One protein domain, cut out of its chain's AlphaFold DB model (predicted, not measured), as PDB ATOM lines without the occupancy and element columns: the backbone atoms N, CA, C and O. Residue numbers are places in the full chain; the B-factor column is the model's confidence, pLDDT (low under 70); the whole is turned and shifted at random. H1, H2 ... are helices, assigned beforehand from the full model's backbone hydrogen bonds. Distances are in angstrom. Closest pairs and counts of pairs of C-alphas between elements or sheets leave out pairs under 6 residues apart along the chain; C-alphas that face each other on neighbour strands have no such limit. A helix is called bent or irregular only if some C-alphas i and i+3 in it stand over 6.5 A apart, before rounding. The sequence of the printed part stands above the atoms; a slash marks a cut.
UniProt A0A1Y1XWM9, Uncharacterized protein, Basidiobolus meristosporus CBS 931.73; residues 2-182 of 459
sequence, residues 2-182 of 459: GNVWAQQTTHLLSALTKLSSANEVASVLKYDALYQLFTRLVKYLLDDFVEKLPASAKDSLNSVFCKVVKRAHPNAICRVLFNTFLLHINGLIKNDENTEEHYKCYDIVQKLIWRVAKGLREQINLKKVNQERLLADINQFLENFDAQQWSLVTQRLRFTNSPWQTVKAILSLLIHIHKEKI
ATOM      1  N   GLY A   2     245.754  13.985 219.138       49.47
ATOM      2  CA  GLY A   2     244.970  12.764 218.837       49.47
ATOM      3  C   GLY A   2     245.747  11.440 218.667       49.47
ATOM      4  O   GLY A   2     245.285  10.410 219.154       49.47
ATOM      5  N   ASN A   3     246.938  11.452 218.052       55.53
ATOM      6  CA  ASN A   3     247.695  10.215 217.782       55.53
ATOM      7  C   ASN A   3     248.159   9.475 219.048       55.53
ATOM      8  O   ASN A   3     248.099   8.250 219.079       55.53
ATOM      9  N   VAL A   4     248.575  10.192 220.100       55.84
ATOM     10  CA  VAL A   4     249.082   9.568 221.339       55.84
ATOM     11  C   VAL A   4     247.969   8.796 222.051       55.84
ATOM     12  O   VAL A   4     248.180   7.665 222.481       55.84
ATOM     13  N   TRP A   5     246.763   9.367 222.097       56.59
ATOM     14  CA  TRP A   5     245.586   8.718 222.679       56.59
ATOM     15  C   TRP A   5     245.141   7.493 221.873       56.59
ATOM     16  O   TRP A   5     244.925   6.432 222.447       56.59
ATOM     17  N   ALA A   6     245.071   7.589 220.540       58.41
ATOM     18  CA  ALA A   6     244.740   6.440 219.692       58.41
ATOM     19  C   ALA A   6     245.745   5.283 219.863       58.41
ATOM     20  O   ALA A   6     245.357   4.112 219.943       58.41
ATOM     21  N   GLN A   7     247.034   5.611 219.978       59.69
ATOM     22  CA  GLN A   7     248.106   4.649 220.211       59.69
ATOM     23  C   GLN A   7     247.994   4.003 221.604       59.69
ATOM     24  O   GLN A   7     248.019   2.776 221.702       59.69
ATOM     25  N   GLN A   8     247.767   4.786 222.667       60.62
ATOM     26  CA  GLN A   8     247.509   4.271 224.021       60.62
ATOM     27  C   GLN A   8     246.288   3.342 224.072       60.62
ATOM     28  O   GLN A   8     246.383   2.248 224.627       60.62
ATOM     29  N   THR A   9     245.174   3.710 223.431       61.66
ATOM     30  CA  THR A   9     243.981   2.852 223.344       61.66
ATOM     31  C   THR A   9     244.278   1.552 222.597       61.66
ATOM     32  O   THR A   9     243.863   0.481 223.036       61.66
ATOM     33  N   THR A  10     245.059   1.604 221.513       65.69
ATOM     34  CA  THR A  10     245.478   0.404 220.767       65.69
ATOM     35  C   THR A  10     246.380  -0.503 221.612       65.69
ATOM     36  O   THR A  10     246.202  -1.722 221.607       65.69
ATOM     37  N   HIS A  11     247.301   0.061 222.400       64.94
ATOM     38  CA  HIS A  11     248.122  -0.708 223.340       64.94
ATOM     39  C   HIS A  11     247.286  -1.327 224.469       64.94
ATOM     40  O   HIS A  11     247.480  -2.504 224.774       64.94
ATOM     41  N   LEU A  12     246.317  -0.595 225.034       66.12
ATOM     42  CA  LEU A  12     245.393  -1.113 226.046       66.12
ATOM     43  C   LEU A  12     244.543  -2.264 225.488       66.12
ATOM     44  O   LEU A  12     244.455  -3.319 226.110       66.12
ATOM     45  N   LEU A  13     243.968  -2.110 224.292       68.12
ATOM     46  CA  LEU A  13     243.220  -3.170 223.609       68.12
ATOM     47  C   LEU A  13     244.106  -4.370 223.273       68.12
ATOM     48  O   LEU A  13     243.662  -5.503 223.432       68.12
ATOM     49  N   SER A  14     245.355  -4.162 222.851       67.25
ATOM     50  CA  SER A  14     246.305  -5.253 222.601       67.25
ATOM     51  C   SER A  14     246.650  -6.000 223.896       67.25
ATOM     52  O   SER A  14     246.641  -7.232 223.918       67.25
ATOM     53  N   ALA A  15     246.860  -5.282 225.003       64.44
ATOM     54  CA  ALA A  15     247.071  -5.864 226.326       64.44
ATOM     55  C   ALA A  15     245.833  -6.639 226.808       64.44
ATOM     56  O   ALA A  15     245.956  -7.804 227.178       64.44
ATOM     57  N   LEU A  16     244.630  -6.065 226.708       66.50
ATOM     58  CA  LEU A  16     243.363  -6.744 227.005       66.50
ATOM     59  C   LEU A  16     243.114  -7.942 226.075       66.50
ATOM     60  O   LEU A  16     242.562  -8.952 226.510       66.50
ATOM     61  N   THR A  17     243.562  -7.884 224.817       69.06
ATOM     62  CA  THR A  17     243.498  -9.015 223.877       69.06
ATOM     63  C   THR A  17     244.422 -10.130 224.336       69.06
ATOM     64  O   THR A  17     244.005 -11.282 224.335       69.06
ATOM     65  N   LYS A  18     245.650  -9.818 224.763       66.94
ATOM     66  CA  LYS A  18     246.606 -10.800 225.297       66.94
ATOM     67  C   LYS A  18     246.118 -11.398 226.622       66.94
ATOM     68  O   LYS A  18     246.081 -12.616 226.741       66.94
ATOM     69  N   LEU A  19     245.628 -10.574 227.549       64.12
ATOM     70  CA  LEU A  19     245.076 -11.001 228.842       64.12
ATOM     71  C   LEU A  19     243.815 -11.866 228.688       64.12
ATOM     72  O   LEU A  19     243.731 -12.922 229.299       64.12
ATOM     73  N   SER A  20     242.872 -11.497 227.813       62.03
ATOM     74  CA  SER A  20     241.721 -12.360 227.476       62.03
ATOM     75  C   SER A  20     242.104 -13.582 226.625       62.03
ATOM     76  O   SER A  20     241.357 -14.563 226.567       62.03
ATOM     77  N   SER A  21     243.280 -13.559 225.981       64.19
ATOM     78  CA  SER A  21     243.857 -14.718 225.289       64.19
ATOM     79  C   SER A  21     244.580 -15.688 226.237       64.19
ATOM     80  O   SER A  21     244.750 -16.848 225.855       64.19
ATOM     81  N   ALA A  22     244.875 -15.303 227.484       64.44
ATOM     82  CA  ALA A  22     245.200 -16.238 228.559       64.44
ATOM     83  C   ALA A  22     243.904 -16.862 229.111       64.44
ATOM     84  O   ALA A  22     242.988 -16.161 229.543       64.44
ATOM     85  N   ASN A  23     243.798 -18.192 229.057       56.03
ATOM     86  CA  ASN A  23     242.588 -18.921 229.467       56.03
ATOM     87  C   ASN A  23     242.318 -18.786 230.984       56.03
ATOM     88  O   ASN A  23     241.178 -18.660 231.429       56.03
ATOM     89  N   GLU A  24     243.393 -18.743 231.769       58.81
ATOM     90  CA  GLU A  24     243.384 -18.623 233.231       58.81
ATOM     91  C   GLU A  24     242.738 -17.311 233.694       58.81
ATOM     92  O   GLU A  24     241.752 -17.332 234.424       58.81
ATOM     93  N   VAL A  25     243.210 -16.161 233.200       58.28
ATOM     94  CA  VAL A  25     242.727 -14.840 233.647       58.28
ATOM     95  C   VAL A  25     241.223 -14.675 233.414       58.28
ATOM     96  O   VAL A  25     240.505 -14.246 234.314       58.28
ATOM     97  N   ALA A  26     240.719 -15.052 232.233       60.06
ATOM     98  CA  ALA A  26     239.300 -14.911 231.898       60.06
ATOM     99  C   ALA A  26     238.381 -15.823 232.735       60.06
ATOM    100  O   ALA A  26     237.251 -15.435 233.039       60.06
ATOM    101  N   SER A  27     238.860 -17.008 233.131       61.09
ATOM    102  CA  SER A  27     238.098 -17.965 233.950       61.09
ATOM    103  C   SER A  27     238.080 -17.621 235.446       61.09
ATOM    104  O   SER A  27     237.121 -17.970 236.133       61.09
ATOM    105  N   VAL A  28     239.086 -16.889 235.938       62.78
ATOM    106  CA  VAL A  28     239.209 -16.442 237.341       62.78
ATOM    107  C   VAL A  28     238.417 -15.152 237.634       62.78
ATOM    108  O   VAL A  28     238.181 -14.815 238.798       62.78
ATOM    109  N   LEU A  29     237.950 -14.428 236.606       65.44
ATOM    110  CA  LEU A  29     237.156 -13.204 236.772       65.44
ATOM    111  C   LEU A  29     235.847 -13.460 237.543       65.44
ATOM    112  O   LEU A  29     234.874 -14.001 237.013       65.44
ATOM    113  N   LYS A  30     235.810 -12.995 238.798       74.00
ATOM    114  CA  LYS A  30     234.602 -12.968 239.636       74.00
ATOM    115  C   LYS A  30     233.524 -12.060 239.029       74.00
ATOM    116  O   LYS A  30     233.827 -11.136 238.272       74.00
ATOM    117  N   TYR A  31     232.272 -12.304 239.424       75.00
ATOM    118  CA  TYR A  31     231.084 -11.596 238.934       75.00
ATOM    119  C   TYR A  31     231.251 -10.066 238.911       75.00
ATOM    120  O   TYR A  31     230.983  -9.462 237.880       75.00
ATOM    121  N   ASP A  32     231.753  -9.445 239.982       72.06
ATOM    122  CA  ASP A  32     231.838  -7.978 240.081       72.06
ATOM    123  C   ASP A  32     232.860  -7.375 239.109       72.06
ATOM    124  O   ASP A  32     232.591  -6.362 238.460       72.06
ATOM    125  N   ALA A  33     234.014  -8.031 238.948       76.06
ATOM    126  CA  ALA A  33     235.035  -7.627 237.986       76.06
ATOM    127  C   ALA A  33     234.531  -7.795 236.544       76.06
ATOM    128  O   ALA A  33     234.725  -6.910 235.710       76.06
ATOM    129  N   LEU A  34     233.830  -8.900 236.263       78.12
ATOM    130  CA  LEU A  34     233.216  -9.151 234.961       78.12
ATOM    131  C   LEU A  34     232.085  -8.152 234.666       78.12
ATOM    132  O   LEU A  34     232.011  -7.649 233.551       78.12
ATOM    133  N   TYR A  35     231.253  -7.812 235.655       75.94
ATOM    134  CA  TYR A  35     230.170  -6.833 235.535       75.94
ATOM    135  C   TYR A  35     230.701  -5.427 235.236       75.94
ATOM    136  O   TYR A  35     230.222  -4.769 234.312       75.94
ATOM    137  N   GLN A  36     231.725  -4.974 235.969       77.44
ATOM    138  CA  GLN A  36     232.357  -3.673 235.731       77.44
ATOM    139  C   GLN A  36     233.049  -3.615 234.364       77.44
ATOM    140  O   GLN A  36     232.862  -2.647 233.626       77.44
ATOM    141  N   LEU A  37     233.812  -4.655 234.005       75.50
ATOM    142  CA  LEU A  37     234.463  -4.762 232.701       75.50
ATOM    143  C   LEU A  37     233.428  -4.743 231.570       75.50
ATOM    144  O   LEU A  37     233.566  -3.974 230.624       75.50
ATOM    145  N   PHE A  38     232.372  -5.546 231.684       76.38
ATOM    146  CA  PHE A  38     231.332  -5.661 230.669       76.38
ATOM    147  C   PHE A  38     230.526  -4.368 230.512       76.38
ATOM    148  O   PHE A  38     230.356  -3.895 229.394       76.38
ATOM    149  N   THR A  39     230.108  -3.740 231.617       73.88
ATOM    150  CA  THR A  39     229.387  -2.455 231.589       73.88
ATOM    151  C   THR A  39     230.235  -1.359 230.940       73.88
ATOM    152  O   THR A  39     229.735  -0.600 230.111       73.88
ATOM    153  N   ARG A  40     231.540  -1.303 231.249       74.94
ATOM    154  CA  ARG A  40     232.472  -0.365 230.605       74.94
ATOM    155  C   ARG A  40     232.672  -0.675 229.121       74.94
ATOM    156  O   ARG A  40     232.670   0.256 228.330       74.94
ATOM    157  N   LEU A  41     232.796  -1.945 228.728       71.06
ATOM    158  CA  LEU A  41     232.951  -2.343 227.321       71.06
ATOM    159  C   LEU A  41     231.688  -2.070 226.487       71.06
ATOM    160  O   LEU A  41     231.817  -1.589 225.367       71.06
ATOM    161  N   VAL A  42     230.486  -2.310 227.025       72.06
ATOM    162  CA  VAL A  42     229.220  -1.963 226.349       72.06
ATOM    163  C   VAL A  42     229.094  -0.452 226.177       72.06
ATOM    164  O   VAL A  42     228.797  -0.007 225.074       72.06
ATOM    165  N   LYS A  43     229.401   0.348 227.209       73.38
ATOM    166  CA  LYS A  43     229.436   1.814 227.069       73.38
ATOM    167  C   LYS A  43     230.482   2.278 226.059       73.38
ATOM    168  O   LYS A  43     230.186   3.141 225.244       73.38
ATOM    169  N   TYR A  44     231.666   1.666 226.050       70.38
ATOM    170  CA  TYR A  44     232.711   1.993 225.081       70.38
ATOM    171  C   TYR A  44     232.262   1.697 223.642       70.38
ATOM    172  O   TYR A  44     232.470   2.525 222.769       70.38
ATOM    173  N   LEU A  45     231.569   0.577 223.394       66.25
ATOM    174  CA  LEU A  45     230.989   0.240 222.082       66.25
ATOM    175  C   LEU A  45     229.919   1.232 221.585       66.25
ATOM    176  O   LEU A  45     229.594   1.211 220.399       66.25
ATOM    177  N   LEU A  46     229.366   2.071 222.466       68.38
ATOM    178  CA  LEU A  46     228.358   3.085 222.140       68.38
ATOM    179  C   LEU A  46     228.904   4.508 222.051       68.38
ATOM    180  O   LEU A  46     228.175   5.402 221.626       68.38
ATOM    181  N   ASP A  47     230.155   4.718 222.451       70.75
ATOM    182  CA  ASP A  47     230.812   6.015 222.397       70.75
ATOM    183  C   ASP A  47     231.067   6.417 220.931       70.75
ATOM    184  O   ASP A  47     231.663   5.658 220.160       70.75
ATOM    185  N   ASP A  48     230.684   7.639 220.549       57.72
ATOM    186  CA  ASP A  48     231.020   8.242 219.249       57.72
ATOM    187  C   ASP A  48     232.548   8.292 219.014       57.72
ATOM    188  O   ASP A  48     233.024   8.430 217.881       57.72
ATOM    189  N   PHE A  49     233.354   8.173 220.075       57.22
ATOM    190  CA  PHE A  49     234.791   7.951 219.988       57.22
ATOM    191  C   PHE A  49     235.149   6.654 219.250       57.22
ATOM    192  O   PHE A  49     236.108   6.656 218.477       57.22
ATOM    193  N   VAL A  50     234.373   5.570 219.399       61.38
ATOM    194  CA  VAL A  50     234.625   4.319 218.670       61.38
ATOM    195  C   VAL A  50     234.502   4.516 217.169       61.38
ATOM    196  O   VAL A  50     235.349   3.987 216.458       61.38
ATOM    197  N   GLU A  51     233.586   5.342 216.648       62.00
ATOM    198  CA  GLU A  51     233.568   5.643 215.205       62.00
ATOM    199  C   GLU A  51     234.895   6.261 214.717       62.00
ATOM    200  O   GLU A  51     235.327   5.962 213.599       62.00
ATOM    201  N   LYS A  52     235.587   7.024 215.574       65.88
ATOM    202  CA  LYS A  52     236.862   7.709 215.289       65.88
ATOM    203  C   LYS A  52     238.099   6.807 215.430       65.88
ATOM    204  O   LYS A  52     239.176   7.198 214.982       65.88
ATOM    205  N   LEU A  53     237.977   5.608 216.010       65.94
ATOM    206  CA  LEU A  53     239.079   4.640 216.078       65.94
ATOM    207  C   LEU A  53     239.382   4.000 214.703       65.94
ATOM    208  O   LEU A  53     238.463   3.765 213.904       65.94
ATOM    209  N   PRO A  54     240.657   3.654 214.422       73.00
ATOM    210  CA  PRO A  54     241.025   2.887 213.234       73.00
ATOM    211  C   PRO A  54     240.379   1.493 213.253       73.00
ATOM    212  O   PRO A  54     240.132   0.928 214.320       73.00
ATOM    213  N   ALA A  55     240.128   0.924 212.067       71.00
ATOM    214  CA  ALA A  55     239.461  -0.375 211.912       71.00
ATOM    215  C   ALA A  55     240.123  -1.484 212.750       71.00
ATOM    216  O   ALA A  55     239.454  -2.128 213.551       71.00
ATOM    217  N   SER A  56     241.454  -1.583 212.708       69.44
ATOM    218  CA  SER A  56     242.236  -2.549 213.495       69.44
ATOM    219  C   SER A  56     241.988  -2.487 215.009       69.44
ATOM    220  O   SER A  56     242.053  -3.513 215.689       69.44
ATOM    221  N   ALA A  57     241.678  -1.309 215.558       66.81
ATOM    222  CA  ALA A  57     241.336  -1.154 216.968       66.81
ATOM    223  C   ALA A  57     239.866  -1.515 217.248       66.81
ATOM    224  O   ALA A  57     239.588  -2.141 218.267       66.81
ATOM    225  N   LYS A  58     238.933  -1.222 216.331       68.44
ATOM    226  CA  LYS A  58     237.540  -1.712 216.412       68.44
ATOM    227  C   LYS A  58     237.498  -3.242 216.406       68.44
ATOM    228  O   LYS A  58     236.871  -3.850 217.272       68.44
ATOM    229  N   ASP A  59     238.246  -3.865 215.502       69.00
ATOM    230  CA  ASP A  59     238.340  -5.322 215.381       69.00
ATOM    231  C   ASP A  59     239.008  -5.944 216.613       69.00
ATOM    232  O   ASP A  59     238.552  -6.969 217.125       69.00
ATOM    233  N   SER A  60     240.030  -5.282 217.166       69.88
ATOM    234  CA  SER A  60     240.648  -5.681 218.437       69.88
ATOM    235  C   SER A  60     239.665  -5.594 219.609       69.88
ATOM    236  O   SER A  60     239.592  -6.535 220.396       69.88
ATOM    237  N   LEU A  61     238.863  -4.526 219.716       71.06
ATOM    238  CA  LEU A  61     237.827  -4.383 220.750       71.06
ATOM    239  C   LEU A  61     236.789  -5.508 220.652       71.06
ATOM    240  O   LEU A  61     236.496  -6.174 221.646       71.06
ATOM    241  N   ASN A  62     236.294  -5.768 219.442       71.62
ATOM    242  CA  ASN A  62     235.347  -6.845 219.161       71.62
ATOM    243  C   ASN A  62     235.950  -8.225 219.469       71.62
ATOM    244  O   ASN A  62     235.268  -9.085 220.034       71.62
ATOM    245  N   SER A  63     237.240  -8.427 219.180       72.56
ATOM    246  CA  SER A  63     237.986  -9.642 219.525       72.56
ATOM    247  C   SER A  63     238.108  -9.826 221.040       72.56
ATOM    248  O   SER A  63     237.785 -10.905 221.534       72.56
ATOM    249  N   VAL A  64     238.490  -8.784 221.798       71.94
ATOM    250  CA  VAL A  64     238.504  -8.797 223.278       71.94
ATOM    251  C   VAL A  64     237.131  -9.179 223.807       71.94
ATOM    252  O   VAL A  64     237.008 -10.114 224.592       71.94
ATOM    253  N   PHE A  65     236.092  -8.489 223.347       72.56
ATOM    254  CA  PHE A  65     234.730  -8.666 223.826       72.56
ATOM    255  C   PHE A  65     234.220 -10.091 223.563       72.56
ATOM    256  O   PHE A  65     233.733 -10.761 224.473       72.56
ATOM    257  N   CYS A  66     234.442 -10.620 222.356       71.56
ATOM    258  CA  CYS A  66     234.103 -12.002 222.021       71.56
ATOM    259  C   CYS A  66     234.942 -13.031 222.795       71.56
ATOM    260  O   CYS A  66     234.403 -14.063 223.191       71.56
ATOM    261  N   LYS A  67     236.237 -12.778 223.035       75.19
ATOM    262  CA  LYS A  67     237.115 -13.667 223.815       75.19
ATOM    263  C   LYS A  67     236.717 -13.707 225.287       75.19
ATOM    264  O   LYS A  67     236.590 -14.800 225.827       75.19
ATOM    265  N   VAL A  68     236.461 -12.553 225.907       74.88
ATOM    266  CA  VAL A  68     235.965 -12.453 227.289       74.88
ATOM    267  C   VAL A  68     234.638 -13.199 227.421       74.88
ATOM    268  O   VAL A  68     234.522 -14.071 228.275       74.88
ATOM    269  N   VAL A  69     233.671 -12.960 226.529       74.62
ATOM    270  CA  VAL A  69     232.364 -13.643 226.562       74.62
ATOM    271  C   VAL A  69     232.478 -15.158 226.328       74.62
ATOM    272  O   VAL A  69     231.776 -15.919 226.987       74.62
ATOM    273  N   LYS A  70     233.368 -15.622 225.434       74.94
ATOM    274  CA  LYS A  70     233.590 -17.061 225.172       74.94
ATOM    275  C   LYS A  70     234.349 -17.794 226.291       74.94
ATOM    276  O   LYS A  70     234.271 -19.017 226.340       74.94
ATOM    277  N   ARG A  71     235.123 -17.090 227.128       74.25
ATOM    278  CA  ARG A  71     236.068 -17.691 228.099       74.25
ATOM    279  C   ARG A  71     235.737 -17.417 229.566       74.25
ATOM    280  O   ARG A  71     236.253 -18.114 230.435       74.25
ATOM    281  N   ALA A  72     234.892 -16.429 229.848       78.50
ATOM    282  CA  ALA A  72     234.351 -16.207 231.182       78.50
ATOM    283  C   ALA A  72     233.530 -17.418 231.650       78.50
ATOM    284  O   ALA A  72     232.910 -18.119 230.848       78.50
ATOM    285  N   HIS A  73     233.486 -17.644 232.966       80.19
ATOM    286  CA  HIS A  73     232.699 -18.734 233.538       80.19
ATOM    287  C   HIS A  73     231.211 -18.606 233.134       80.19
ATOM    288  O   HIS A  73     230.613 -17.560 233.415       80.19
ATOM    289  N   PRO A  74     230.569 -19.640 232.544       80.75
ATOM    290  CA  PRO A  74     229.234 -19.529 231.944       80.75
ATOM    291  C   PRO A  74     228.166 -18.912 232.858       80.75
ATOM    292  O   PRO A  74     227.446 -18.004 232.451       80.75
ATOM    293  N   ASN A  75     228.099 -19.336 234.126       85.12
ATOM    294  CA  ASN A  75     227.166 -18.751 235.095       85.12
ATOM    295  C   ASN A  75     227.427 -17.263 235.368       85.12
ATOM    296  O   ASN A  75     226.479 -16.495 235.503       85.12
ATOM    297  N   ALA A  76     228.696 -16.846 235.444       84.38
ATOM    298  CA  ALA A  76     229.042 -15.460 235.730       84.38
ATOM    299  C   ALA A  76     228.655 -14.559 234.552       84.38
ATOM    300  O   ALA A  76     228.009 -13.535 234.765       84.38
ATOM    301  N   ILE A  77     228.969 -14.969 233.315       84.38
ATOM    302  CA  ILE A  77     228.625 -14.179 232.127       84.38
ATOM    303  C   ILE A  77     227.113 -14.143 231.871       84.38
ATOM    304  O   ILE A  77     226.591 -13.066 231.596       84.38
ATOM    305  N   CYS A  78     226.377 -15.250 232.047       85.56
ATOM    306  CA  CYS A  78     224.911 -15.235 231.959       85.56
ATOM    307  C   CYS A  78     224.286 -14.271 232.979       85.56
ATOM    308  O   CYS A  78     223.433 -13.469 232.608       85.56
ATOM    309  N   ARG A  79     224.741 -14.298 234.240       87.06
ATOM    310  CA  ARG A  79     224.224 -13.415 235.296       87.06
ATOM    311  C   ARG A  79     224.533 -11.939 235.034       87.06
ATOM    312  O   ARG A  79     223.653 -11.102 235.204       87.06
ATOM    313  N   VAL A  80     225.753 -11.618 234.584       86.31
ATOM    314  CA  VAL A  80     226.122 -10.256 234.156       86.31
ATOM    315  C   VAL A  80     225.210  -9.795 233.021       86.31
ATOM    316  O   VAL A  80     224.590  -8.742 233.133       86.31
ATOM    317  N   LEU A  81     225.063 -10.613 231.973       87.50
ATOM    318  CA  LEU A  81     224.228 -10.287 230.819       87.50
ATOM    319  C   LEU A  81     222.763 -10.055 231.205       87.50
ATOM    320  O   LEU A  81     222.201  -9.052 230.784       87.50
ATOM    321  N   PHE A  82     222.150 -10.921 232.018       89.06
ATOM    322  CA  PHE A  82     220.756 -10.747 232.451       89.06
ATOM    323  C   PHE A  82     220.556  -9.473 233.283       89.06
ATOM    324  O   PHE A  82     219.585  -8.750 233.058       89.06
ATOM    325  N   ASN A  83     221.485  -9.151 234.189       88.75
ATOM    326  CA  ASN A  83     221.391  -7.953 235.025       88.75
ATOM    327  C   ASN A  83     221.586  -6.663 234.214       88.75
ATOM    328  O   ASN A  83     220.805  -5.724 234.363       88.75
ATOM    329  N   THR A  84     222.566  -6.624 233.304       85.75
ATOM    330  CA  THR A  84     222.727  -5.494 232.374       85.75
ATOM    331  C   THR A  84     221.515  -5.377 231.441       85.75
ATOM    332  O   THR A  84     221.042  -4.274 231.187       85.75
ATOM    333  N   PHE A  85     220.935  -6.492 230.984       88.56
ATOM    334  CA  PHE A  85     219.733  -6.481 230.140       88.56
ATOM    335  C   PHE A  85     218.532  -5.856 230.866       88.56
ATOM    336  O   PHE A  85     217.909  -4.943 230.326       88.56
ATOM    337  N   LEU A  86     218.262  -6.271 232.112       87.50
ATOM    338  CA  LEU A  86     217.222  -5.671 232.959       87.50
ATOM    339  C   LEU A  86     217.454  -4.180 233.218       87.50
ATOM    340  O   LEU A  86     216.501  -3.407 233.163       87.50
ATOM    341  N   LEU A  87     218.699  -3.756 233.458       88.19
ATOM    342  CA  LEU A  87     219.029  -2.344 233.667       88.19
ATOM    343  C   LEU A  87     218.569  -1.479 232.483       88.19
ATOM    344  O   LEU A  87     217.926  -0.449 232.685       88.19
ATOM    345  N   HIS A  88     218.847  -1.905 231.246       87.38
ATOM    346  CA  HIS A  88     218.441  -1.137 230.067       87.38
ATOM    347  C   HIS A  88     216.957  -1.296 229.716       87.38
ATOM    348  O   HIS A  88     216.347  -0.317 229.301       87.38
ATOM    349  N   ILE A  89     216.343  -2.457 229.974       86.75
ATOM    350  CA  ILE A  89     214.880  -2.632 229.899       86.75
ATOM    351  C   ILE A  89     214.169  -1.643 230.833       86.75
ATOM    352  O   ILE A  89     213.244  -0.955 230.412       86.75
ATOM    353  N   ASN A  90     214.639  -1.513 232.074       86.88
ATOM    354  CA  ASN A  90     214.044  -0.617 233.061       86.88
ATOM    355  C   ASN A  90     214.263   0.865 232.717       86.88
ATOM    356  O   ASN A  90     213.364   1.670 232.950       86.88
ATOM    357  N   GLY A  91     215.402   1.229 232.115       84.50
ATOM    358  CA  GLY A  91     215.621   2.574 231.560       84.50
ATOM    359  C   GLY A  91     214.653   2.912 230.416       84.50
ATOM    360  O   GLY A  91     214.063   3.990 230.406       84.50
ATOM    361  N   LEU A  92     214.406   1.956 229.508       85.38
ATOM    362  CA  LEU A  92     213.418   2.096 228.428       85.38
ATOM    363  C   LEU A  92     211.981   2.218 228.956       85.38
ATOM    364  O   LEU A  92     211.224   3.047 228.463       85.38
ATOM    365  N   ILE A  93     211.603   1.429 229.969       85.50
ATOM    366  CA  ILE A  93     210.279   1.513 230.616       85.50
ATOM    367  C   ILE A  93     210.072   2.889 231.257       85.50
ATOM    368  O   ILE A  93     209.017   3.499 231.084       85.50
ATOM    369  N   LYS A  94     211.091   3.403 231.957       84.75
ATOM    370  CA  LYS A  94     211.046   4.718 232.613       84.75
ATOM    371  C   LYS A  94     211.072   5.895 231.631       84.75
ATOM    372  O   LYS A  94     210.629   6.972 232.010       84.75
ATOM    373  N   ASN A  95     211.484   5.683 230.376       77.25
ATOM    374  CA  ASN A  95     211.716   6.731 229.369       77.25
ATOM    375  C   ASN A  95     212.723   7.779 229.875       77.25
ATOM    376  O   ASN A  95     212.467   8.978 229.832       77.25
ATOM    377  N   ASP A  96     213.853   7.293 230.394       74.50
ATOM    378  CA  ASP A  96     214.970   8.120 230.862       74.50
ATOM    379  C   ASP A  96     215.531   8.999 229.719       74.50
ATOM    380  O   ASP A  96     215.403   8.649 228.540       74.50
ATOM    381  N   GLU A  97     216.206  10.106 230.040       74.69
ATOM    382  CA  GLU A  97     216.797  11.035 229.056       74.69
ATOM    383  C   GLU A  97     217.737  10.300 228.080       74.69
ATOM    384  O   GLU A  97     217.809  10.608 226.890       74.69
ATOM    385  N   ASN A  98     218.377   9.231 228.562       80.94
ATOM    386  CA  ASN A  98     219.292   8.375 227.811       80.94
ATOM    387  C   ASN A  98     218.595   7.228 227.043       80.94
ATOM    388  O   ASN A  98     219.221   6.207 226.746       80.94
ATOM    389  N   THR A  99     217.305   7.349 226.705       80.56
ATOM    390  CA  THR A  99     216.516   6.301 226.014       80.56
ATOM    391  C   THR A  99     217.201   5.756 224.743       80.56
ATOM    392  O   THR A  99     217.139   4.551 224.489       80.56
ATOM    393  N   GLU A 100     217.923   6.588 223.974       81.06
ATOM    394  CA  GLU A 100     218.700   6.132 222.803       81.06
ATOM    395  C   GLU A 100     219.898   5.234 223.201       81.06
ATOM    396  O   GLU A 100     220.143   4.217 222.547       81.06
ATOM    397  N   GLU A 101     220.615   5.547 224.293       82.50
ATOM    398  CA  GLU A 101     221.688   4.694 224.845       82.50
ATOM    399  C   GLU A 101     221.101   3.366 225.336       82.50
ATOM    400  O   GLU A 101     221.603   2.300 224.974       82.50
ATOM    401  N   HIS A 102     219.998   3.401 226.094       83.94
ATOM    402  CA  HIS A 102     219.337   2.187 226.577       83.94
ATOM    403  C   HIS A 102     218.855   1.287 225.427       83.94
ATOM    404  O   HIS A 102     219.012   0.069 225.521       83.94
ATOM    405  N   TYR A 103     218.352   1.851 224.322       84.38
ATOM    406  CA  TYR A 103     217.960   1.083 223.133       84.38
ATOM    407  C   TYR A 103     219.156   0.380 222.470       84.38
ATOM    408  O   TYR A 103     219.081  -0.808 222.148       84.38
ATOM    409  N   LYS A 104     220.281   1.082 222.282       83.38
ATOM    410  CA  LYS A 104     221.481   0.488 221.667       83.38
ATOM    411  C   LYS A 104     222.137  -0.547 222.592       83.38
ATOM    412  O   LYS A 104     222.497  -1.631 222.134       83.38
ATOM    413  N   CYS A 105     222.225  -0.258 223.894       83.00
ATOM    414  CA  CYS A 105     222.655  -1.215 224.919       83.00
ATOM    415  C   CYS A 105     221.806  -2.490 224.889       83.00
ATOM    416  O   CYS A 105     222.348  -3.594 224.914       83.00
ATOM    417  N   TYR A 106     220.479  -2.343 224.817       87.06
ATOM    418  CA  TYR A 106     219.532  -3.453 224.765       87.06
ATOM    419  C   TYR A 106     219.830  -4.409 223.601       87.06
ATOM    420  O   TYR A 106     219.977  -5.610 223.828       87.06
ATOM    421  N   ASP A 107     219.979  -3.890 222.377       83.69
ATOM    422  CA  ASP A 107     220.252  -4.699 221.179       83.69
ATOM    423  C   ASP A 107     221.616  -5.413 221.259       83.69
ATOM    424  O   ASP A 107     221.714  -6.616 220.991       83.69
ATOM    425  N   ILE A 108     222.662  -4.717 221.722       83.19
ATOM    426  CA  ILE A 108     223.992  -5.309 221.945       83.19
ATOM    427  C   ILE A 108     223.912  -6.454 222.966       83.19
ATOM    428  O   ILE A 108     224.393  -7.558 222.700       83.19
ATOM    429  N   VAL A 109     223.281  -6.233 224.123       85.56
ATOM    430  CA  VAL A 109     223.169  -7.251 225.180       85.56
ATOM    431  C   VAL A 109     222.298  -8.431 224.733       85.56
ATOM    432  O   VAL A 109     222.670  -9.581 224.973       85.56
ATOM    433  N   GLN A 110     221.208  -8.186 223.997       86.25
ATOM    434  CA  GLN A 110     220.352  -9.230 223.426       86.25
ATOM    435  C   GLN A 110     221.141 -10.167 222.494       86.25
ATOM    436  O   GLN A 110     221.090 -11.392 222.655       86.25
ATOM    437  N   LYS A 111     221.933  -9.603 221.570       82.56
ATOM    438  CA  LYS A 111     222.814 -10.355 220.655       82.56
ATOM    439  C   LYS A 111     223.848 -11.204 221.405       82.56
ATOM    440  O   LYS A 111     224.169 -12.317 220.981       82.56
ATOM    441  N   LEU A 112     224.357 -10.715 222.536       81.75
ATOM    442  CA  LEU A 112     225.356 -11.424 223.342       81.75
ATOM    443  C   LEU A 112     224.758 -12.572 224.151       81.75
ATOM    444  O   LEU A 112     225.371 -13.638 224.206       81.75
ATOM    445  N   ILE A 113     223.551 -12.405 224.700       85.94
ATOM    446  CA  ILE A 113     222.816 -13.504 225.343       85.94
ATOM    447  C   ILE A 113     222.609 -14.647 224.340       85.94
ATOM    448  O   ILE A 113     222.877 -15.802 224.670       85.94
ATOM    449  N   TRP A 114     222.231 -14.344 223.094       84.69
ATOM    450  CA  TRP A 114     222.134 -15.351 222.030       84.69
ATOM    451  C   TRP A 114     223.481 -15.997 221.678       84.69
ATOM    452  O   TRP A 114     223.553 -17.218 221.519       84.69
ATOM    453  N   ARG A 115     224.567 -15.216 221.596       81.38
ATOM    454  CA  ARG A 115     225.919 -15.745 221.339       81.38
ATOM    455  C   ARG A 115     226.388 -16.695 222.450       81.38
ATOM    456  O   ARG A 115     226.965 -17.732 222.135       81.38
ATOM    457  N   VAL A 116     226.096 -16.393 223.718       82.56
ATOM    458  CA  VAL A 116     226.359 -17.301 224.849       82.56
ATOM    459  C   VAL A 116     225.458 -18.535 224.779       82.56
ATOM    460  O   VAL A 116     225.958 -19.651 224.898       82.56
ATOM    461  N   ALA A 117     224.157 -18.367 224.512       83.62
ATOM    462  CA  ALA A 117     223.196 -19.469 224.420       83.62
ATOM    463  C   ALA A 117     223.598 -20.535 223.381       83.62
ATOM    464  O   ALA A 117     223.435 -21.725 223.646       83.62
ATOM    465  N   LYS A 118     224.187 -20.128 222.245       82.12
ATOM    466  CA  LYS A 118     224.736 -21.051 221.233       82.12
ATOM    467  C   LYS A 118     225.811 -21.989 221.798       82.12
ATOM    468  O   LYS A 118     225.733 -23.195 221.593       82.12
ATOM    469  N   GLY A 119     226.798 -21.449 222.519       79.62
ATOM    470  CA  GLY A 119     227.881 -22.244 223.121       79.62
ATOM    471  C   GLY A 119     227.470 -22.984 224.400       79.62
ATOM    472  O   GLY A 119     228.117 -23.948 224.808       79.62
ATOM    473  N   LEU A 120     226.378 -22.562 225.041       82.75
ATOM    474  CA  LEU A 120     225.962 -23.058 226.350       82.75
ATOM    475  C   LEU A 120     225.664 -24.565 226.363       82.75
ATOM    476  O   LEU A 120     225.961 -25.224 227.357       82.75
ATOM    477  N   ARG A 121     225.136 -25.134 225.268       79.56
ATOM    478  CA  ARG A 121     224.848 -26.580 225.158       79.56
ATOM    479  C   ARG A 121     226.100 -27.432 225.374       79.56
ATOM    480  O   ARG A 121     226.059 -28.425 226.095       79.56
ATOM    481  N   GLU A 122     227.213 -27.017 224.779       81.75
ATOM    482  CA  GLU A 122     228.505 -27.685 224.918       81.75
ATOM    483  C   GLU A 122     229.061 -27.511 226.338       81.75
ATOM    484  O   GLU A 122     229.466 -28.486 226.966       81.75
ATOM    485  N   GLN A 123     228.981 -26.301 226.904       80.81
ATOM    486  CA  GLN A 123     229.426 -26.039 228.280       80.81
ATOM    487  C   GLN A 123     228.626 -26.840 229.329       80.81
ATOM    488  O   GLN A 123     229.199 -27.291 230.324       80.81
ATOM    489  N   ILE A 124     227.320 -27.051 229.105       81.88
ATOM    490  CA  ILE A 124     226.464 -27.916 229.934       81.88
ATOM    491  C   ILE A 124     226.935 -29.375 229.851       81.88
ATOM    492  O   ILE A 124     227.107 -30.012 230.892       81.88
ATOM    493  N   ASN A 125     227.190 -29.889 228.642       79.38
ATOM    494  CA  ASN A 125     227.682 -31.257 228.436       79.38
ATOM    495  C   ASN A 125     229.061 -31.478 229.085       79.38
ATOM    496  O   ASN A 125     229.289 -32.508 229.715       79.38
ATOM    497  N   LEU A 126     229.946 -30.478 229.013       80.75
ATOM    498  CA  LEU A 126     231.258 -30.461 229.671       80.75
ATOM    499  C   LEU A 126     231.189 -30.269 231.201       80.75
ATOM    500  O   LEU A 126     232.229 -30.121 231.840       80.75
ATOM    501  N   LYS A 127     229.987 -30.237 231.802       77.88
ATOM    502  CA  LYS A 127     229.736 -30.012 233.242       77.88
ATOM    503  C   LYS A 127     230.326 -28.706 233.808       77.88
ATOM    504  O   LYS A 127     230.429 -28.556 235.020       77.88
ATOM    505  N   LYS A 128     230.647 -27.725 232.953       78.00
ATOM    506  CA  LYS A 128     231.181 -26.400 233.342       78.00
ATOM    507  C   LYS A 128     230.101 -25.402 233.777       78.00
ATOM    508  O   LYS A 128     230.413 -24.279 234.159       78.00
ATOM    509  N   VAL A 129     228.826 -25.782 233.683       82.81
ATOM    510  CA  VAL A 129     227.670 -24.934 234.008       82.81
ATOM    511  C   VAL A 129     226.965 -25.486 235.237       82.81
ATOM    512  O   VAL A 129     226.435 -26.599 235.199       82.81
ATOM    513  N   ASN A 130     226.869 -24.686 236.300       84.12
ATOM    514  CA  ASN A 130     225.967 -24.987 237.406       84.12
ATOM    515  C   ASN A 130     224.528 -24.674 236.957       84.12
ATOM    516  O   ASN A 130     224.117 -23.515 236.867       84.12
ATOM    517  N   GLN A 131     223.772 -25.722 236.632       85.50
ATOM    518  CA  GLN A 131     222.418 -25.614 236.080       85.50
ATOM    519  C   GLN A 131     221.421 -25.024 237.090       85.50
ATOM    520  O   GLN A 131     220.549 -24.257 236.698       85.50
ATOM    521  N   GLU A 132     221.581 -25.321 238.381       83.44
ATOM    522  CA  GLU A 132     220.705 -24.852 239.467       83.44
ATOM    523  C   GLU A 132     220.865 -23.342 239.669       83.44
ATOM    524  O   GLU A 132     219.886 -22.597 239.717       83.44
ATOM    525  N   ARG A 133     222.118 -22.869 239.665       85.19
ATOM    526  CA  ARG A 133     222.443 -21.439 239.700       85.19
ATOM    527  C   ARG A 133     221.915 -20.704 238.471       85.19
ATOM    528  O   ARG A 133     221.334 -19.637 238.622       85.19
ATOM    529  N   LEU A 134     222.065 -21.280 237.276       86.12
ATOM    530  CA  LEU A 134     221.552 -20.676 236.045       86.12
ATOM    531  C   LEU A 134     220.014 -20.598 236.040       86.12
ATOM    532  O   LEU A 134     219.465 -19.587 235.613       86.12
ATOM    533  N   LEU A 135     219.317 -21.620 236.547       85.12
ATOM    534  CA  LEU A 135     217.859 -21.590 236.714       85.12
ATOM    535  C   LEU A 135     217.421 -20.532 237.733       85.12
ATOM    536  O   LEU A 135     216.457 -19.818 237.473       85.12
ATOM    537  N   ALA A 136     218.145 -20.374 238.844       82.88
ATOM    538  CA  ALA A 136     217.883 -19.310 239.811       82.88
ATOM    539  C   ALA A 136     218.100 -17.908 239.209       82.88
ATOM    540  O   ALA A 136     217.257 -17.033 239.391       82.88
ATOM    541  N   ASP A 137     219.169 -17.703 238.428       85.88
ATOM    542  CA  ASP A 137     219.429 -16.428 237.743       85.88
ATOM    543  C   ASP A 137     218.362 -16.135 236.649       85.88
ATOM    544  O   ASP A 137     217.962 -14.984 236.472       85.88
ATOM    545  N   ILE A 138     217.822 -17.159 235.965       87.00
ATOM    546  CA  ILE A 138     216.664 -17.020 235.048       87.00
ATOM    547  C   ILE A 138     215.377 -16.688 235.815       87.00
ATOM    548  O   ILE A 138     214.571 -15.889 235.339       87.00
ATOM    549  N   ASN A 139     215.157 -17.289 236.986       85.31
ATOM    550  CA  ASN A 139     213.994 -16.976 237.809       85.31
ATOM    551  C   ASN A 139     214.043 -15.529 238.314       85.31
ATOM    552  O   ASN A 139     213.072 -14.798 238.142       85.31
ATOM    553  N   GLN A 140     215.199 -15.093 238.819       87.12
ATOM    554  CA  GLN A 140     215.424 -13.704 239.212       87.12
ATOM    555  C   GLN A 140     215.182 -12.749 238.030       87.12
ATOM    556  O   GLN A 140     214.570 -11.697 238.211       87.12
ATOM    557  N   PHE A 141     215.593 -13.112 236.807       88.12
ATOM    558  CA  PHE A 141     215.255 -12.324 235.617       88.12
ATOM    559  C   PHE A 141     213.739 -12.203 235.408       88.12
ATOM    560  O   PHE A 141     213.248 -11.127 235.085       88.12
ATOM    561  N   LEU A 142     212.991 -13.293 235.599       84.31
ATOM    562  CA  LEU A 142     211.542 -13.323 235.409       84.31
ATOM    563  C   LEU A 142     210.752 -12.554 236.465       84.31
ATOM    564  O   LEU A 142     209.740 -11.958 236.118       84.31
ATOM    565  N   GLU A 143     211.195 -12.572 237.717       85.56
ATOM    566  CA  GLU A 143     210.569 -11.823 238.815       85.56
ATOM    567  C   GLU A 143     210.759 -10.309 238.654       85.56
ATOM    568  O   GLU A 143     209.878  -9.535 239.012       85.56
ATOM    569  N   ASN A 144     211.882  -9.886 238.062       85.19
ATOM    570  CA  ASN A 144     212.198  -8.476 237.814       85.19
ATOM    571  C   ASN A 144     211.772  -7.980 236.416       85.19
ATOM    572  O   ASN A 144     211.983  -6.810 236.099       85.19
ATOM    573  N   PHE A 145     211.205  -8.844 235.566       85.19
ATOM    574  CA  PHE A 145     210.755  -8.485 234.220       85.19
ATOM    575  C   PHE A 145     209.237  -8.272 234.172       85.19
ATOM    576  O   PHE A 145     208.461  -9.224 234.059       85.19
ATOM    577  N   ASP A 146     208.815  -7.007 234.175       81.31
ATOM    578  CA  ASP A 146     207.414  -6.644 233.974       81.31
ATOM    579  C   ASP A 146     207.028  -6.725 232.484       81.31
ATOM    580  O   ASP A 146     207.373  -5.876 231.654       81.31
ATOM    581  N   ALA A 147     206.280  -7.775 232.144       79.75
ATOM    582  CA  ALA A 147     205.800  -8.018 230.790       79.75
ATOM    583  C   ALA A 147     204.711  -7.029 230.329       79.75
ATOM    584  O   ALA A 147     204.571  -6.822 229.121       79.75
ATOM    585  N   GLN A 148     203.944  -6.422 231.245       80.81
ATOM    586  CA  GLN A 148     202.919  -5.436 230.891       80.81
ATOM    587  C   GLN A 148     203.560  -4.087 230.570       80.81
ATOM    588  O   GLN A 148     203.296  -3.524 229.508       80.81
ATOM    589  N   GLN A 149     204.481  -3.619 231.414       82.06
ATOM    590  CA  GLN A 149     205.246  -2.395 231.161       82.06
ATOM    591  C   GLN A 149     206.092  -2.518 229.887       82.06
ATOM    592  O   GLN A 149     206.127  -1.602 229.063       82.06
ATOM    593  N   TRP A 150     206.700  -3.686 229.648       83.06
ATOM    594  CA  TRP A 150     207.394  -3.947 228.387       83.06
ATOM    595  C   TRP A 150     206.469  -3.892 227.159       83.06
ATOM    596  O   TRP A 150     206.892  -3.430 226.099       83.06
ATOM    597  N   SER A 151     205.204  -4.314 227.281       80.69
ATOM    598  CA  SER A 151     204.225  -4.225 226.186       80.69
ATOM    599  C   SER A 151     204.028  -2.774 225.722       80.69
ATOM    600  O   SER A 151     204.089  -2.489 224.523       80.69
ATOM    601  N   LEU A 152     203.909  -1.836 226.671       79.06
ATOM    602  CA  LEU A 152     203.805  -0.396 226.397       79.06
ATOM    603  C   LEU A 152     205.060   0.140 225.690       79.06
ATOM    604  O   LEU A 152     204.961   0.893 224.719       79.06
ATOM    605  N   VAL A 153     206.246  -0.305 226.117       79.88
ATOM    606  CA  VAL A 153     207.515   0.022 225.447       79.88
ATOM    607  C   VAL A 153     207.535  -0.507 224.009       79.88
ATOM    608  O   VAL A 153     207.925   0.230 223.107       79.88
ATOM    609  N   THR A 154     207.056  -1.730 223.748       77.56
ATOM    610  CA  THR A 154     207.006  -2.286 222.379       77.56
ATOM    611  C   THR A 154     205.996  -1.621 221.446       77.56
ATOM    612  O   THR A 154     206.159  -1.692 220.230       77.56
ATOM    613  N   GLN A 155     204.972  -0.952 221.984       76.00
ATOM    614  CA  GLN A 155     204.061  -0.131 221.179       76.00
ATOM    615  C   GLN A 155     204.745   1.160 220.700       76.00
ATOM    616  O   GLN A 155     204.511   1.594 219.573       76.00
ATOM    617  N   ARG A 156     205.629   1.742 221.524       76.25
ATOM    618  CA  ARG A 156     206.421   2.942 221.194       76.25
ATOM    619  C   ARG A 156     207.627   2.621 220.306       76.25
ATOM    620  O   ARG A 156     207.913   3.334 219.350       76.25
ATOM    621  N   LEU A 157     208.337   1.541 220.623       73.12
ATOM    622  CA  LEU A 157     209.595   1.135 220.003       73.12
ATOM    623  C   LEU A 157     209.435  -0.256 219.378       73.12
ATOM    624  O   LEU A 157     209.222  -1.245 220.076       73.12
ATOM    625  N   ARG A 158     209.564  -0.348 218.049       71.12
ATOM    626  CA  ARG A 158     209.358  -1.594 217.288       71.12
ATOM    627  C   ARG A 158     210.509  -2.596 217.475       71.12
ATOM    628  O   ARG A 158     211.325  -2.793 216.576       71.12
ATOM    629  N   PHE A 159     210.561  -3.251 218.632       73.69
ATOM    630  CA  PHE A 159     211.491  -4.349 218.904       73.69
ATOM    631  C   PHE A 159     211.093  -5.632 218.162       73.69
ATOM    632  O   PHE A 159     209.924  -6.002 218.105       73.69
ATOM    633  N   THR A 160     212.084  -6.354 217.634       64.25
ATOM    634  CA  THR A 160     211.867  -7.606 216.883       64.25
ATOM    635  C   THR A 160     211.608  -8.814 217.781       64.25
ATOM    636  O   THR A 160     210.920  -9.746 217.370       64.25
ATOM    637  N   ASN A 161     212.168  -8.830 218.995       71.69
ATOM    638  CA  ASN A 161     212.056  -9.941 219.937       71.69
ATOM    639  C   ASN A 161     211.943  -9.422 221.375       71.69
ATOM    640  O   ASN A 161     212.736  -8.582 221.805       71.69
ATOM    641  N   SER A 162     210.981  -9.968 222.124       79.31
ATOM    642  CA  SER A 162     210.786  -9.678 223.549       79.31
ATOM    643  C   SER A 162     211.979 -10.165 224.397       79.31
ATOM    644  O   SER A 162     212.518 -11.238 224.106       79.31
ATOM    645  N   PRO A 163     212.329  -9.463 225.494       83.38
ATOM    646  CA  PRO A 163     213.365  -9.874 226.440       83.38
ATOM    647  C   PRO A 163     213.153 -11.289 226.965       83.38
ATOM    648  O   PRO A 163     214.087 -12.086 227.066       83.38
ATOM    649  N   TRP A 164     211.889 -11.633 227.229       82.31
ATOM    650  CA  TRP A 164     211.519 -12.973 227.641       82.31
ATOM    651  C   TRP A 164     211.865 -14.014 226.574       82.31
ATOM    652  O   TRP A 164     212.417 -15.046 226.924       82.31
ATOM    653  N   GLN A 165     211.625 -13.765 225.282       81.44
ATOM    654  CA  GLN A 165     211.959 -14.740 224.230       81.44
ATOM    655  C   GLN A 165     213.473 -15.005 224.156       81.44
ATOM    656  O   GLN A 165     213.893 -16.140 223.933       81.44
ATOM    657  N   THR A 166     214.297 -13.986 224.422       83.12
ATOM    658  CA  THR A 166     215.759 -14.110 224.512       83.12
ATOM    659  C   THR A 166     216.192 -15.047 225.642       83.12
ATOM    660  O   THR A 166     217.003 -15.942 225.410       83.12
ATOM    661  N   VAL A 167     215.627 -14.897 226.844       85.31
ATOM    662  CA  VAL A 167     215.950 -15.758 227.998       85.31
ATOM    663  C   VAL A 167     215.261 -17.129 227.900       85.31
ATOM    664  O   VAL A 167     215.841 -18.148 228.282       85.31
ATOM    665  N   LYS A 168     214.066 -17.198 227.299       82.69
ATOM    666  CA  LYS A 168     213.321 -18.437 227.039       82.69
ATOM    667  C   LYS A 168     214.140 -19.419 226.207       82.69
ATOM    668  O   LYS A 168     214.089 -20.602 226.502       82.69
ATOM    669  N   ALA A 169     214.926 -18.961 225.229       82.75
ATOM    670  CA  ALA A 169     215.794 -19.843 224.444       82.75
ATOM    671  C   ALA A 169     216.772 -20.651 225.327       82.75
ATOM    672  O   ALA A 169     216.955 -21.851 225.117       82.75
ATOM    673  N   ILE A 170     217.334 -20.022 226.367       84.44
ATOM    674  CA  ILE A 170     218.212 -20.682 227.346       84.44
ATOM    675  C   ILE A 170     217.412 -21.646 228.233       84.44
ATOM    676  O   ILE A 170     217.857 -22.767 228.481       84.44
ATOM    677  N   LEU A 171     216.212 -21.254 228.675       84.50
ATOM    678  CA  LEU A 171     215.349 -22.139 229.460       84.50
ATOM    679  C   LEU A 171     214.906 -23.374 228.655       84.50
ATOM    680  O   LEU A 171     215.015 -24.491 229.153       84.50
ATOM    681  N   SER A 172     214.472 -23.201 227.404       81.44
ATOM    682  CA  SER A 172     214.109 -24.293 226.493       81.44
ATOM    683  C   SER A 172     215.270 -25.265 226.279       81.44
ATOM    684  O   SER A 172     215.050 -26.474 226.262       81.44
ATOM    685  N   LEU A 173     216.509 -24.767 226.180       81.94
ATOM    686  CA  LEU A 173     217.701 -25.612 226.093       81.94
ATOM    687  C   LEU A 173     217.870 -26.486 227.350       81.94
ATOM    688  O   LEU A 173     218.082 -27.693 227.229       81.94
ATOM    689  N   LEU A 174     217.733 -25.906 228.547       81.81
ATOM    690  CA  LEU A 174     217.810 -26.643 229.816       81.81
ATOM    691  C   LEU A 174     216.683 -27.680 229.945       81.81
ATOM    692  O   LEU A 174     216.940 -28.820 230.339       81.81
ATOM    693  N   ILE A 175     215.455 -27.317 229.559       81.00
ATOM    694  CA  ILE A 175     214.293 -28.221 229.539       81.00
ATOM    695  C   ILE A 175     214.524 -29.371 228.557       81.00
ATOM    696  O   ILE A 175     214.243 -30.517 228.887       81.00
ATOM    697  N   HIS A 176     215.084 -29.110 227.378       80.19
ATOM    698  CA  HIS A 176     215.374 -30.159 226.405       80.19
ATOM    699  C   HIS A 176     216.457 -31.137 226.900       80.19
ATOM    700  O   HIS A 176     216.329 -32.345 226.702       80.19
ATOM    701  N   ILE A 177     217.512 -30.634 227.555       78.25
ATOM    702  CA  ILE A 177     218.622 -31.461 228.061       78.25
ATOM    703  C   ILE A 177     218.187 -32.311 229.266       78.25
ATOM    704  O   ILE A 177     218.523 -33.493 229.333       78.25
ATOM    705  N   HIS A 178     217.440 -31.740 230.216       74.62
ATOM    706  CA  HIS A 178     217.090 -32.428 231.465       74.62
ATOM    707  C   HIS A 178     215.690 -33.054 231.476       74.62
ATOM    708  O   HIS A 178     215.427 -33.922 232.311       74.62
ATOM    709  N   LYS A 179     214.808 -32.664 230.548       79.44
ATOM    710  CA  LYS A 179     213.393 -33.065 230.500       79.44
ATOM    711  C   LYS A 179     212.750 -32.874 231.880       79.44
ATOM    712  O   LYS A 179     212.916 -31.828 232.501       79.44
ATOM    713  N   GLU A 180     212.079 -33.892 232.403       70.00
ATOM    714  CA  GLU A 180     211.436 -33.865 233.722       70.00
ATOM    715  C   GLU A 180     212.442 -33.753 234.888       70.00
ATOM    716  O   GLU A 180     212.113 -33.196 235.935       70.00
ATOM    717  N   LYS A 181     213.708 -34.165 234.700       73.69
ATOM    718  CA  LYS A 181     214.782 -34.012 235.706       73.69
ATOM    719  C   LYS A 181     215.240 -32.557 235.887       73.69
ATOM    720  O   LYS A 181     216.166 -32.302 236.651       73.69
ATOM    721  N   ILE A 182     214.624 -31.590 235.203       77.19
ATOM    722  CA  ILE A 182     214.849 -30.168 235.487       77.19
ATOM    723  C   ILE A 182     214.225 -29.749 236.826       77.19
ATOM    724  O   ILE A 182     214.789 -28.907 237.518       77.19
TER     725      ILE A 182
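This is residues 2 to 182 of the 459 residues of an uncharacterized protein of Basidiobolus meristosporus CBS 931.73 (UniProt A0A1Y1XWM9). Two groups of helices make one long slab: an up-and-down bundle of H6, H7, H8 and H10, each running against the one before, with H9 at one end, and a smaller group, H1 to H5. There H1 and H5 lie side by side, and H3 packs on H6 and H7. The printed part has 181 residues with ten named helices, H1 to H10 in order, and no named strand: all helix. It is compact, with a radius of gyration of the C-alphas of 17.4 A, and spans 57 by 42 by 24 A.

Start at H7, residues 99 to 125, a hub together with H6, residues 74 to 94: the two make a helical hairpin, closest at the C-alphas of His 88 and His 102, 4.9 A, at a shallow tilt of 24 degrees. H8, residues 131 to 143, touches H6 at C-alphas 75 and 134, 6.0 A, at a shallow tilt of 4 degrees. H10, residues 163 to 182, touches residues 110 to 121 of H7, closest at C-alphas 117 and 170, 5.9 A, and H8 at C-alphas 138 and 167, 7.2 A. H9, residues 147 to 156, touches residues 89 to 93 of H6, closest at C-alphas 93 and 153, 6.0 A. H3, residues 31 to 46, touches H6 at C-alphas 31 and 76, 5.4 A, and H7 at C-alphas 42 and 105, 6.8 A. H5, residues 55 to 71, only just touches H7, with 3 pairs of C-alphas within 8 A, closest 69 and 116, 7.2 A. H1, residues 2 to 21, touches H5 at C-alphas 17 and 64, 5.0 A, the same way at a shallow tilt of 26 degrees. H2, residues 23 to 28, touches H5 at C-alphas 26 and 71, 5.7 A. H4, residues 48 to 52, is close but not clearly touching H5, C-alphas 50 and 58 being 7.1 A apart. Every O i to N i+4 pair is within hydrogen-bond range in H1, H2, H3, H5, H6, H8 and H9, against 20 of 23 in H7, 12 of 16 in H10 and 0 of 1 in H4, where 2 of 2 O i to N i+3 pairs are.

Find C-alpha 99 at (216.516, 6.301, 226.014); from there H7 runs 39.3 A to C-alpha 125 at (227.682, -31.257, 228.436), with a kink of 39 degrees near residue 119. It is only just irregular, C-alphas 118 and 121 being 6.8 A apart; H10 is irregular, C-alphas 177 and 180 being 9.5 A apart, and ends at C-alpha 182 at (214.849, -30.168, 235.487). H6 measures 30.3 A and H1 28.3 A.

The C-alphas of Gly 2 and Glu 180, 59.3 A apart, are the two farthest. The printed part has no cut and no long link. Mean pLDDT of the printed part is 76.4; 42 residues are under 70, among them residues 2 to 29.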